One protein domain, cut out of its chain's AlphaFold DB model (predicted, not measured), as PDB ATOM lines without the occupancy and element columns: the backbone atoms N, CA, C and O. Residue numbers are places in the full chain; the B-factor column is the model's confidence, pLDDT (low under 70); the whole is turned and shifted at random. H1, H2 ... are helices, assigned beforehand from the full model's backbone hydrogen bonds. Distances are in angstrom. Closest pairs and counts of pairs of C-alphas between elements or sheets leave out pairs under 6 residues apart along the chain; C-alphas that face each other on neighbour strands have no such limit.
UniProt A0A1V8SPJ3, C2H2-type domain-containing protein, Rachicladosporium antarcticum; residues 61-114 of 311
ATOM      1  N   LYS A  61      25.355  12.273  71.661       93.44
ATOM      2  CA  LYS A  61      24.941  10.992  72.247       93.44
ATOM      3  C   LYS A  61      23.802  11.182  73.243       93.44
ATOM      4  O   LYS A  61      23.779  12.176  73.960       93.44
ATOM      5  N   CYS A  62      22.884  10.225  73.298       94.12
ATOM      6  CA  CYS A  62      21.901  10.149  74.373       94.12
ATOM      7  C   CYS A  62      22.576   9.715  75.676       94.12
ATOM      8  O   CYS A  62      23.335   8.747  75.680       94.12
ATOM      9  N   GLU A  63      22.273  10.393  76.778       92.12
ATOM     10  CA  GLU A  63      22.814  10.064  78.101       92.12
ATOM     11  C   GLU A  63      22.195   8.784  78.675       92.12
ATOM     12  O   GLU A  63      22.892   7.989  79.300       92.12
ATOM     13  N   THR A  64      20.916   8.532  78.388       87.62
ATOM     14  CA  THR A  64      20.167   7.407  78.960       87.62
ATOM     15  C   THR A  64      20.495   6.067  78.303       87.62
ATOM     16  O   THR A  64      20.560   5.049  78.986       87.62
ATOM     17  N   CYS A  65      20.704   6.028  76.981       92.75
ATOM     18  CA  CYS A  65      20.988   4.776  76.262       92.75
ATOM     19  C   CYS A  65      22.309   4.765  75.483       92.75
ATOM     20  O   CYS A  65      22.624   3.772  74.825       92.75
ATOM     21  N   GLY A  66      23.076   5.857  75.501       91.50
ATOM     22  CA  GLY A  66      24.381   5.941  74.842       91.50
ATOM     23  C   GLY A  66      24.347   5.982  73.310       91.50
ATOM     24  O   GLY A  66      25.408   6.038  72.688       91.50
ATOM     25  N   LYS A  67      23.165   5.965  72.672       92.94
ATOM     26  CA  LYS A  67      23.041   6.008  71.205       92.94
ATOM     27  C   LYS A  67      23.593   7.325  70.663       92.94
ATOM     28  O   LYS A  67      23.195   8.401  71.105       92.94
ATOM     29  N   ALA A  68      24.503   7.230  69.697       91.62
ATOM     30  CA  ALA A  68      25.103   8.373  69.021       91.62
ATOM     31  C   ALA A  68      24.250   8.817  67.823       91.62
ATOM     32  O   ALA A  68      23.885   8.006  66.972       91.62
ATOM     33  N   TYR A  69      23.972  10.115  67.741       91.31
ATOM     34  CA  TYR A  69      23.205  10.757  66.680       91.31
ATOM     35  C   TYR A  69      24.045  11.821  65.981       91.31
ATOM     36  O   TYR A  69      24.774  12.584  66.609       91.31
ATOM     37  N   LYS A  70      23.883  11.919  64.661       89.88
ATOM     38  CA  LYS A  70      24.584  12.908  63.830       89.88
ATOM     39  C   LYS A  70      24.062  14.342  64.021       89.88
ATOM     40  O   LYS A  70      24.792  15.300  63.804       89.88
ATOM     41  N   HIS A  71      22.791  14.498  64.400       93.06
ATOM     42  CA  HIS A  71      22.106  15.794  64.477       93.06
ATOM     43  C   HIS A  71      21.358  15.971  65.799       93.06
ATOM     44  O   HIS A  71      20.783  15.014  66.325       93.06
ATOM     45  N   GLY A  72      21.290  17.218  66.282       90.12
ATOM     46  CA  GLY A  72      20.577  17.564  67.518       90.12
ATOM     47  C   GLY A  72      19.073  17.346  67.413       90.12
ATOM     48  O   GLY A  72      18.454  16.878  68.357       90.12
ATOM     49  N   SER A  73      18.489  17.558  66.233       91.44
ATOM     50  CA  SER A  73      17.068  17.287  65.987       91.44
ATOM     51  C   SER A  73      16.708  15.803  66.131       91.44
ATOM     52  O   SER A  73      15.632  15.481  66.633       91.44
ATOM     53  N   CYS A  74      17.599  14.890  65.728       91.69
ATOM     54  CA  CYS A  74      17.417  13.452  65.927       91.69
ATOM     55  C   CYS A  74      17.574  13.065  67.399       91.69
ATOM     56  O   CYS A  74      16.776  12.274  67.894       91.69
ATOM     57  N   LEU A  75      18.551  13.657  68.094       93.25
ATOM     58  CA  LEU A  75      18.734  13.443  69.527       93.25
ATOM     59  C   LEU A  75      17.516  13.936  70.325       93.25
ATOM     60  O   LEU A  75      16.986  13.174  71.122       93.25
ATOM     61  N   ASN A  76      17.017  15.149  70.062       91.38
ATOM     62  CA  ASN A  76      15.828  15.686  70.735       91.38
ATOM     63  C   ASN A  76      14.610  14.794  70.533       91.38
ATOM     64  O   ASN A  76      13.903  14.510  71.490       91.38
ATOM     65  N   LYS A  77      14.378  14.311  69.306       89.38
ATOM     66  CA  LYS A  77      13.286  13.365  69.032       89.38
ATOM     67  C   LYS A  77      13.436  12.072  69.825       89.38
ATOM     68  O   LYS A  77      12.449  11.553  70.323       89.38
ATOM     69  N   HIS A  78      14.657  11.575  69.946       92.12
ATOM     70  CA  HIS A  78      14.937  10.363  70.693       92.12
ATOM     71  C   HIS A  78      14.809  10.550  72.215       92.12
ATOM     72  O   HIS A  78      14.337   9.644  72.892       92.12
ATOM     73  N   LEU A  79      15.162  11.719  72.756       91.06
ATOM     74  CA  LEU A  79      15.025  12.016  74.185       91.06
ATOM     75  C   LEU A  79      13.576  11.861  74.674       91.06
ATOM     76  O   LEU A  79      13.372  11.392  75.789       91.06
ATOM     77  N   TRP A  80      12.577  12.134  73.826       86.69
ATOM     78  CA  TRP A  80      11.172  11.877  74.164       86.69
ATOM     79  C   TRP A  80      10.887  10.402  74.452       86.69
ATOM     80  O   TRP A  80      10.098  10.112  75.337       86.69
ATOM     81  N   GLU A  81      11.557   9.456  73.788       85.56
ATOM     82  CA  GLU A  81      11.376   8.023  74.077       85.56
ATOM     83  C   GLU A  81      11.832   7.653  75.496       85.56
ATOM     84  O   GLU A  81      11.359   6.657  76.046       85.56
ATOM     85  N   HIS A  82      12.728   8.455  76.079       87.75
ATOM     86  CA  HIS A  82      13.218   8.297  77.443       87.75
ATOM     87  C   HIS A  82      12.384   9.027  78.492       87.75
ATOM     88  O   HIS A  82      12.495   8.689  79.669       87.75
ATOM     89  N   THR A  83      11.543   9.984  78.102       82.75
ATOM     90  CA  THR A  83      10.628  10.628  79.040       82.75
ATOM     91  C   THR A  83       9.547   9.612  79.431       82.75
ATOM     92  O   THR A  83       8.764   9.206  78.570       82.75
ATOM     93  N   PRO A  84       9.452   9.182  80.702       76.88
ATOM     94  CA  PRO A  84       8.451   8.194  81.111       76.88
ATOM     95  C   PRO A  84       7.022   8.671  80.802       76.88
ATOM     96  O   PRO A  84       6.193   7.891  80.340       76.88
ATOM     97  N   GLU A  85       6.774   9.977  80.916       77.50
ATOM     98  CA  GLU A  85       5.495  10.609  80.576       77.50
ATOM     99  C   GLU A  85       5.149  10.531  79.082       77.50
ATOM    100  O   GLU A  85       3.980  10.453  78.699       77.50
ATOM    101  N   TRP A  86       6.149  10.486  78.199       80.81
ATOM    102  CA  TRP A  86       5.906  10.307  76.767       80.81
ATOM    103  C   TRP A  86       5.268   8.946  76.477       80.81
ATOM    104  O   TRP A  86       4.330   8.864  75.688       80.81
ATOM    105  N   GLN A  87       5.715   7.888  77.162       78.69
ATOM    106  CA  GLN A  87       5.143   6.541  77.032       78.69
ATOM    107  C   GLN A  87       3.694   6.475  77.528       78.69
ATOM    108  O   GLN A  87       2.897   5.684  77.019       78.69
ATOM    109  N   VAL A  88       3.349   7.278  78.538       84.06
ATOM    110  CA  VAL A  88       1.984   7.374  79.071       84.06
ATOM    111  C   VAL A  88       1.092   8.108  78.076       84.06
ATOM    112  O   VAL A  88       0.046   7.597  77.678       84.06
ATOM    113  N   THR A  89       1.539   9.267  77.601       82.88
ATOM    114  CA  THR A  89       0.764  10.107  76.681       82.88
ATOM    115  C   THR A  89       0.602   9.484  75.294       82.88
ATOM    116  O   THR A  89      -0.448   9.654  74.679       82.88
ATOM    117  N   SER A  90       1.565   8.685  74.820       82.12
ATOM    118  CA  SER A  90       1.463   7.986  73.529       82.12
ATOM    119  C   SER A  90       0.429   6.857  73.516       82.12
ATOM    120  O   SER A  90       0.067   6.369  72.449       82.12
ATOM    121  N   LYS A  91      -0.019   6.403  74.694       86.19
ATOM    122  CA  LYS A  91      -1.069   5.380  74.838       86.19
ATOM    123  C   LYS A  91      -2.475   5.980  74.845       86.19
ATOM    124  O   LYS A  91      -3.449   5.234  74.784       86.19
ATOM    125  N   LEU A  92      -2.594   7.303  74.937       85.94
ATOM    126  CA  LEU A  92      -3.876   7.993  74.878       85.94
ATOM    127  C   LEU A  92      -4.365   8.042  73.422       85.94
ATOM    128  O   LEU A  92      -3.576   8.242  72.500       85.94
ATOM    129  N   LEU A  93      -5.676   7.903  73.204       92.38
ATOM    130  CA  LEU A  93      -6.314   8.033  71.883       92.38
ATOM    131  C   LEU A  93      -6.436   9.507  71.449       92.38
ATOM    132  O   LEU A  93      -7.502   9.966  71.042       92.38
ATOM    133  N   ILE A  94      -5.350  10.268  71.569       90.50
ATOM    134  CA  ILE A  94      -5.274  11.690  71.220       90.50
ATOM    135  C   ILE A  94      -4.399  11.895  69.983       90.50
ATOM    136  O   ILE A  94      -3.561  11.060  69.639       90.50
ATOM    137  N   SER A  95      -4.574  13.026  69.299       94.56
ATOM    138  CA  SER A  95      -3.709  13.362  68.167       94.56
ATOM    139  C   SER A  95      -2.277  13.666  68.621       94.56
ATOM    140  O   SER A  95      -2.027  14.110  69.741       94.56
ATOM    141  N   LYS A  96      -1.319  13.516  67.702       87.88
ATOM    142  CA  LYS A  96       0.096  13.807  67.966       87.88
ATOM    143  C   LYS A  96       0.339  15.251  68.422       87.88
ATOM    144  O   LYS A  96       1.194  15.487  69.266       87.88
ATOM    145  N   HIS A  97      -0.386  16.219  67.859       92.44
ATOM    146  CA  HIS A  97      -0.248  17.621  68.256       92.44
ATOM    147  C   HIS A  97      -0.739  17.842  69.690       92.44
ATOM    148  O   HIS A  97      -0.043  18.468  70.480       92.44
ATOM    149  N   GLN A  98      -1.880  17.243  70.043       93.81
ATOM    150  CA  GLN A  98      -2.409  17.286  71.409       93.81
ATOM    151  C   GLN A  98      -1.461  16.618  72.409       93.81
ATOM    152  O   GLN A  98      -1.302  17.118  73.516       93.81
ATOM    153  N   GLN A  99      -0.790  15.531  72.018       91.88
ATOM    154  CA  GLN A  99       0.220  14.890  72.861       91.88
ATOM    155  C   GLN A  99       1.369  15.851  73.201       91.88
ATOM    156  O   GLN A  99       1.789  15.926  74.354       91.88
ATOM    157  N   VAL A 100       1.857  16.601  72.206       89.06
ATOM    158  CA  VAL A 100       2.911  17.606  72.410       89.06
ATOM    159  C   VAL A 100       2.408  18.741  73.303       89.06
ATOM    160  O   VAL A 100       3.062  19.043  74.293       89.06
ATOM    161  N   GLN A 101       1.221  19.292  73.029       93.25
ATOM    162  CA  GLN A 101       0.633  20.363  73.846       93.25
ATOM    163  C   GLN A 101       0.441  19.957  75.313       93.25
ATOM    164  O   GLN A 101       0.697  20.752  76.211       93.25
ATOM    165  N   LEU A 102       0.014  18.716  75.572       92.25
ATOM    166  CA  LEU A 102      -0.150  18.197  76.930       92.25
ATOM    167  C   LEU A 102       1.187  18.161  77.684       92.25
ATOM    168  O   LEU A 102       1.248  18.542  78.850       92.25
ATOM    169  N   LEU A 103       2.259  17.725  77.020       88.44
ATOM    170  CA  LEU A 103       3.593  17.659  77.622       88.44
ATOM    171  C   LEU A 103       4.233  19.042  77.787       88.44
ATOM    172  O   LEU A 103       4.926  19.275  78.776       88.44
ATOM    173  N   GLU A 104       3.979  19.965  76.860       91.75
ATOM    174  CA  GLU A 104       4.370  21.373  76.992       91.75
ATOM    175  C   GLU A 104       3.643  22.041  78.168       91.75
ATOM    176  O   GLU A 104       4.272  22.726  78.967       91.75
ATOM    177  N   ALA A 105       2.343  21.792  78.347       92.38
ATOM    178  CA  ALA A 105       1.592  22.307  79.492       92.38
ATOM    179  C   ALA A 105       2.068  21.699  80.823       92.38
ATOM    180  O   ALA A 105       2.212  22.405  81.822       92.38
ATOM    181  N   ALA A 106       2.350  20.392  80.838       89.50
ATOM    182  CA  ALA A 106       2.859  19.709  82.022       89.50
ATOM    183  C   ALA A 106       4.226  20.255  82.464       89.50
ATOM    184  O   ALA A 106       4.456  20.406  83.662       89.50
ATOM    185  N   SER A 107       5.121  20.597  81.528       90.12
ATOM    186  CA  SER A 107       6.436  21.152  81.877       90.12
ATOM    187  C   SER A 107       6.334  22.530  82.539       90.12
ATOM    188  O   SER A 107       7.057  22.787  83.501       90.12
ATOM    189  N   VAL A 108       5.388  23.375  82.104       93.00
ATOM    190  CA  VAL A 108       5.088  24.663  82.751       93.00
ATOM    191  C   VAL A 108       4.603  24.447  84.184       93.00
ATOM    192  O   VAL A 108       5.113  25.086  85.101       93.00
ATOM    193  N   LEU A 109       3.682  23.503  84.407       90.50
ATOM    194  CA  LEU A 109       3.187  23.187  85.752       90.50
ATOM    195  C   LEU A 109       4.294  22.658  86.679       90.50
ATOM    196  O   LEU A 109       4.332  23.010  87.856       90.50
ATOM    197  N   VAL A 110       5.216  21.842  86.162       88.19
ATOM    198  CA  VAL A 110       6.368  21.354  86.939       88.19
ATOM    199  C   VAL A 110       7.309  22.500  87.312       88.19
ATOM    200  O   VAL A 110       7.720  22.572  88.468       88.19
ATOM    201  N   ALA A 111       7.597  23.418  86.384       90.62
ATOM    202  CA  ALA A 111       8.420  24.598  86.659       90.62
ATOM    203  C   ALA A 111       7.780  25.516  87.721       90.62
ATOM    204  O   ALA A 111       8.436  25.938  88.669       90.62
ATOM    205  N   MET A 112       6.465  25.741  87.632       88.38
ATOM    206  CA  MET A 112       5.727  26.519  88.636       88.38
ATOM    207  C   MET A 112       5.796  25.878  90.030       88.38
ATOM    208  O   MET A 112       5.889  26.580  91.037       88.38
ATOM    209  N   ASN A 113       5.785  24.545  90.101       83.50
ATOM    210  CA  ASN A 113       5.895  23.826  91.367       83.50
ATOM    211  C   ASN A 113       7.320  23.858  91.941       83.50
ATOM    212  O   ASN A 113       7.469  23.944  93.159       83.50
ATOM    213  N   THR A 114       8.373  23.834  91.118       81.94
ATOM    214  CA  THR A 114       9.752  23.979  91.622       81.94
ATOM    215  C   THR A 114      10.003  25.365  92.213       81.94
ATOM    216  O   THR A 114      10.625  25.468  93.270       81.94
TER     217      THR A 114
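What this domain is: This is residues 61 to 114 of the 311 residues of the protein "C2H2-type domain-containing protein" of Rachicladosporium antarcticum (UniProt A0A1V8SPJ3). A loose T of three helices: the long H3 runs crosswise at one end, the short H2 sits between, and H1 forms the stem, reaching away to a loop of residues 61 to 71 at the far end. Residues 107 to 114, the last part of H3, stick out as a free arm, and so does the turn of residues 92 to 97. The printed part has 54 residues with three named helices, H1, H2, H3 in chain order, and no named strand; its class is all helix. It is loose, with a radius of gyration of the C-alphas of 12.8 A, and spans 30 by 30 by 17 A.

Where its parts are: Find C-alpha 96 at (0.096, 13.807, 67.966); from there H3, residues 96 to 114, runs 27.5 A to C-alpha 114 at (9.752, 23.979, 91.622). Look before it for H2, residues 84 to 89, 9.1 A long. Earlier still, H1, residues 72 to 82, begins at C-alpha 72 at (20.577, 17.564, 67.518) and is 15.4 A long.

How they stand to each other: Look at residues 99 to 103 of H3, with which alone it only just touches H2, with 3 pairs of C-alphas within 8 A. The closest C-alphas, of Thr 89 and Gln 99, are 6.1 A apart. The two helices run opposite ways at a steep tilt of 47 degrees. H1 is close to H2 but not clearly touching, the closest C-alphas, of Trp 80 and Trp 86, being 6.1 A apart; their lines are about perpendicular at 84 degrees. H1 and H3 are apart. In H2 and H3 every O i to N i+4 pair is within hydrogen-bond range; in H1, 4 of 7 are.

The domain as a whole: The two farthest C-alphas, of Lys 70 and Asn 113, are 35.0 A apart. The printed part has no cut; the link from H1 to H2 is tight, that from H2 to H3 short, and no link is long. No printed residue is under 70 in pLDDT; the mean of the printed part is 89.0.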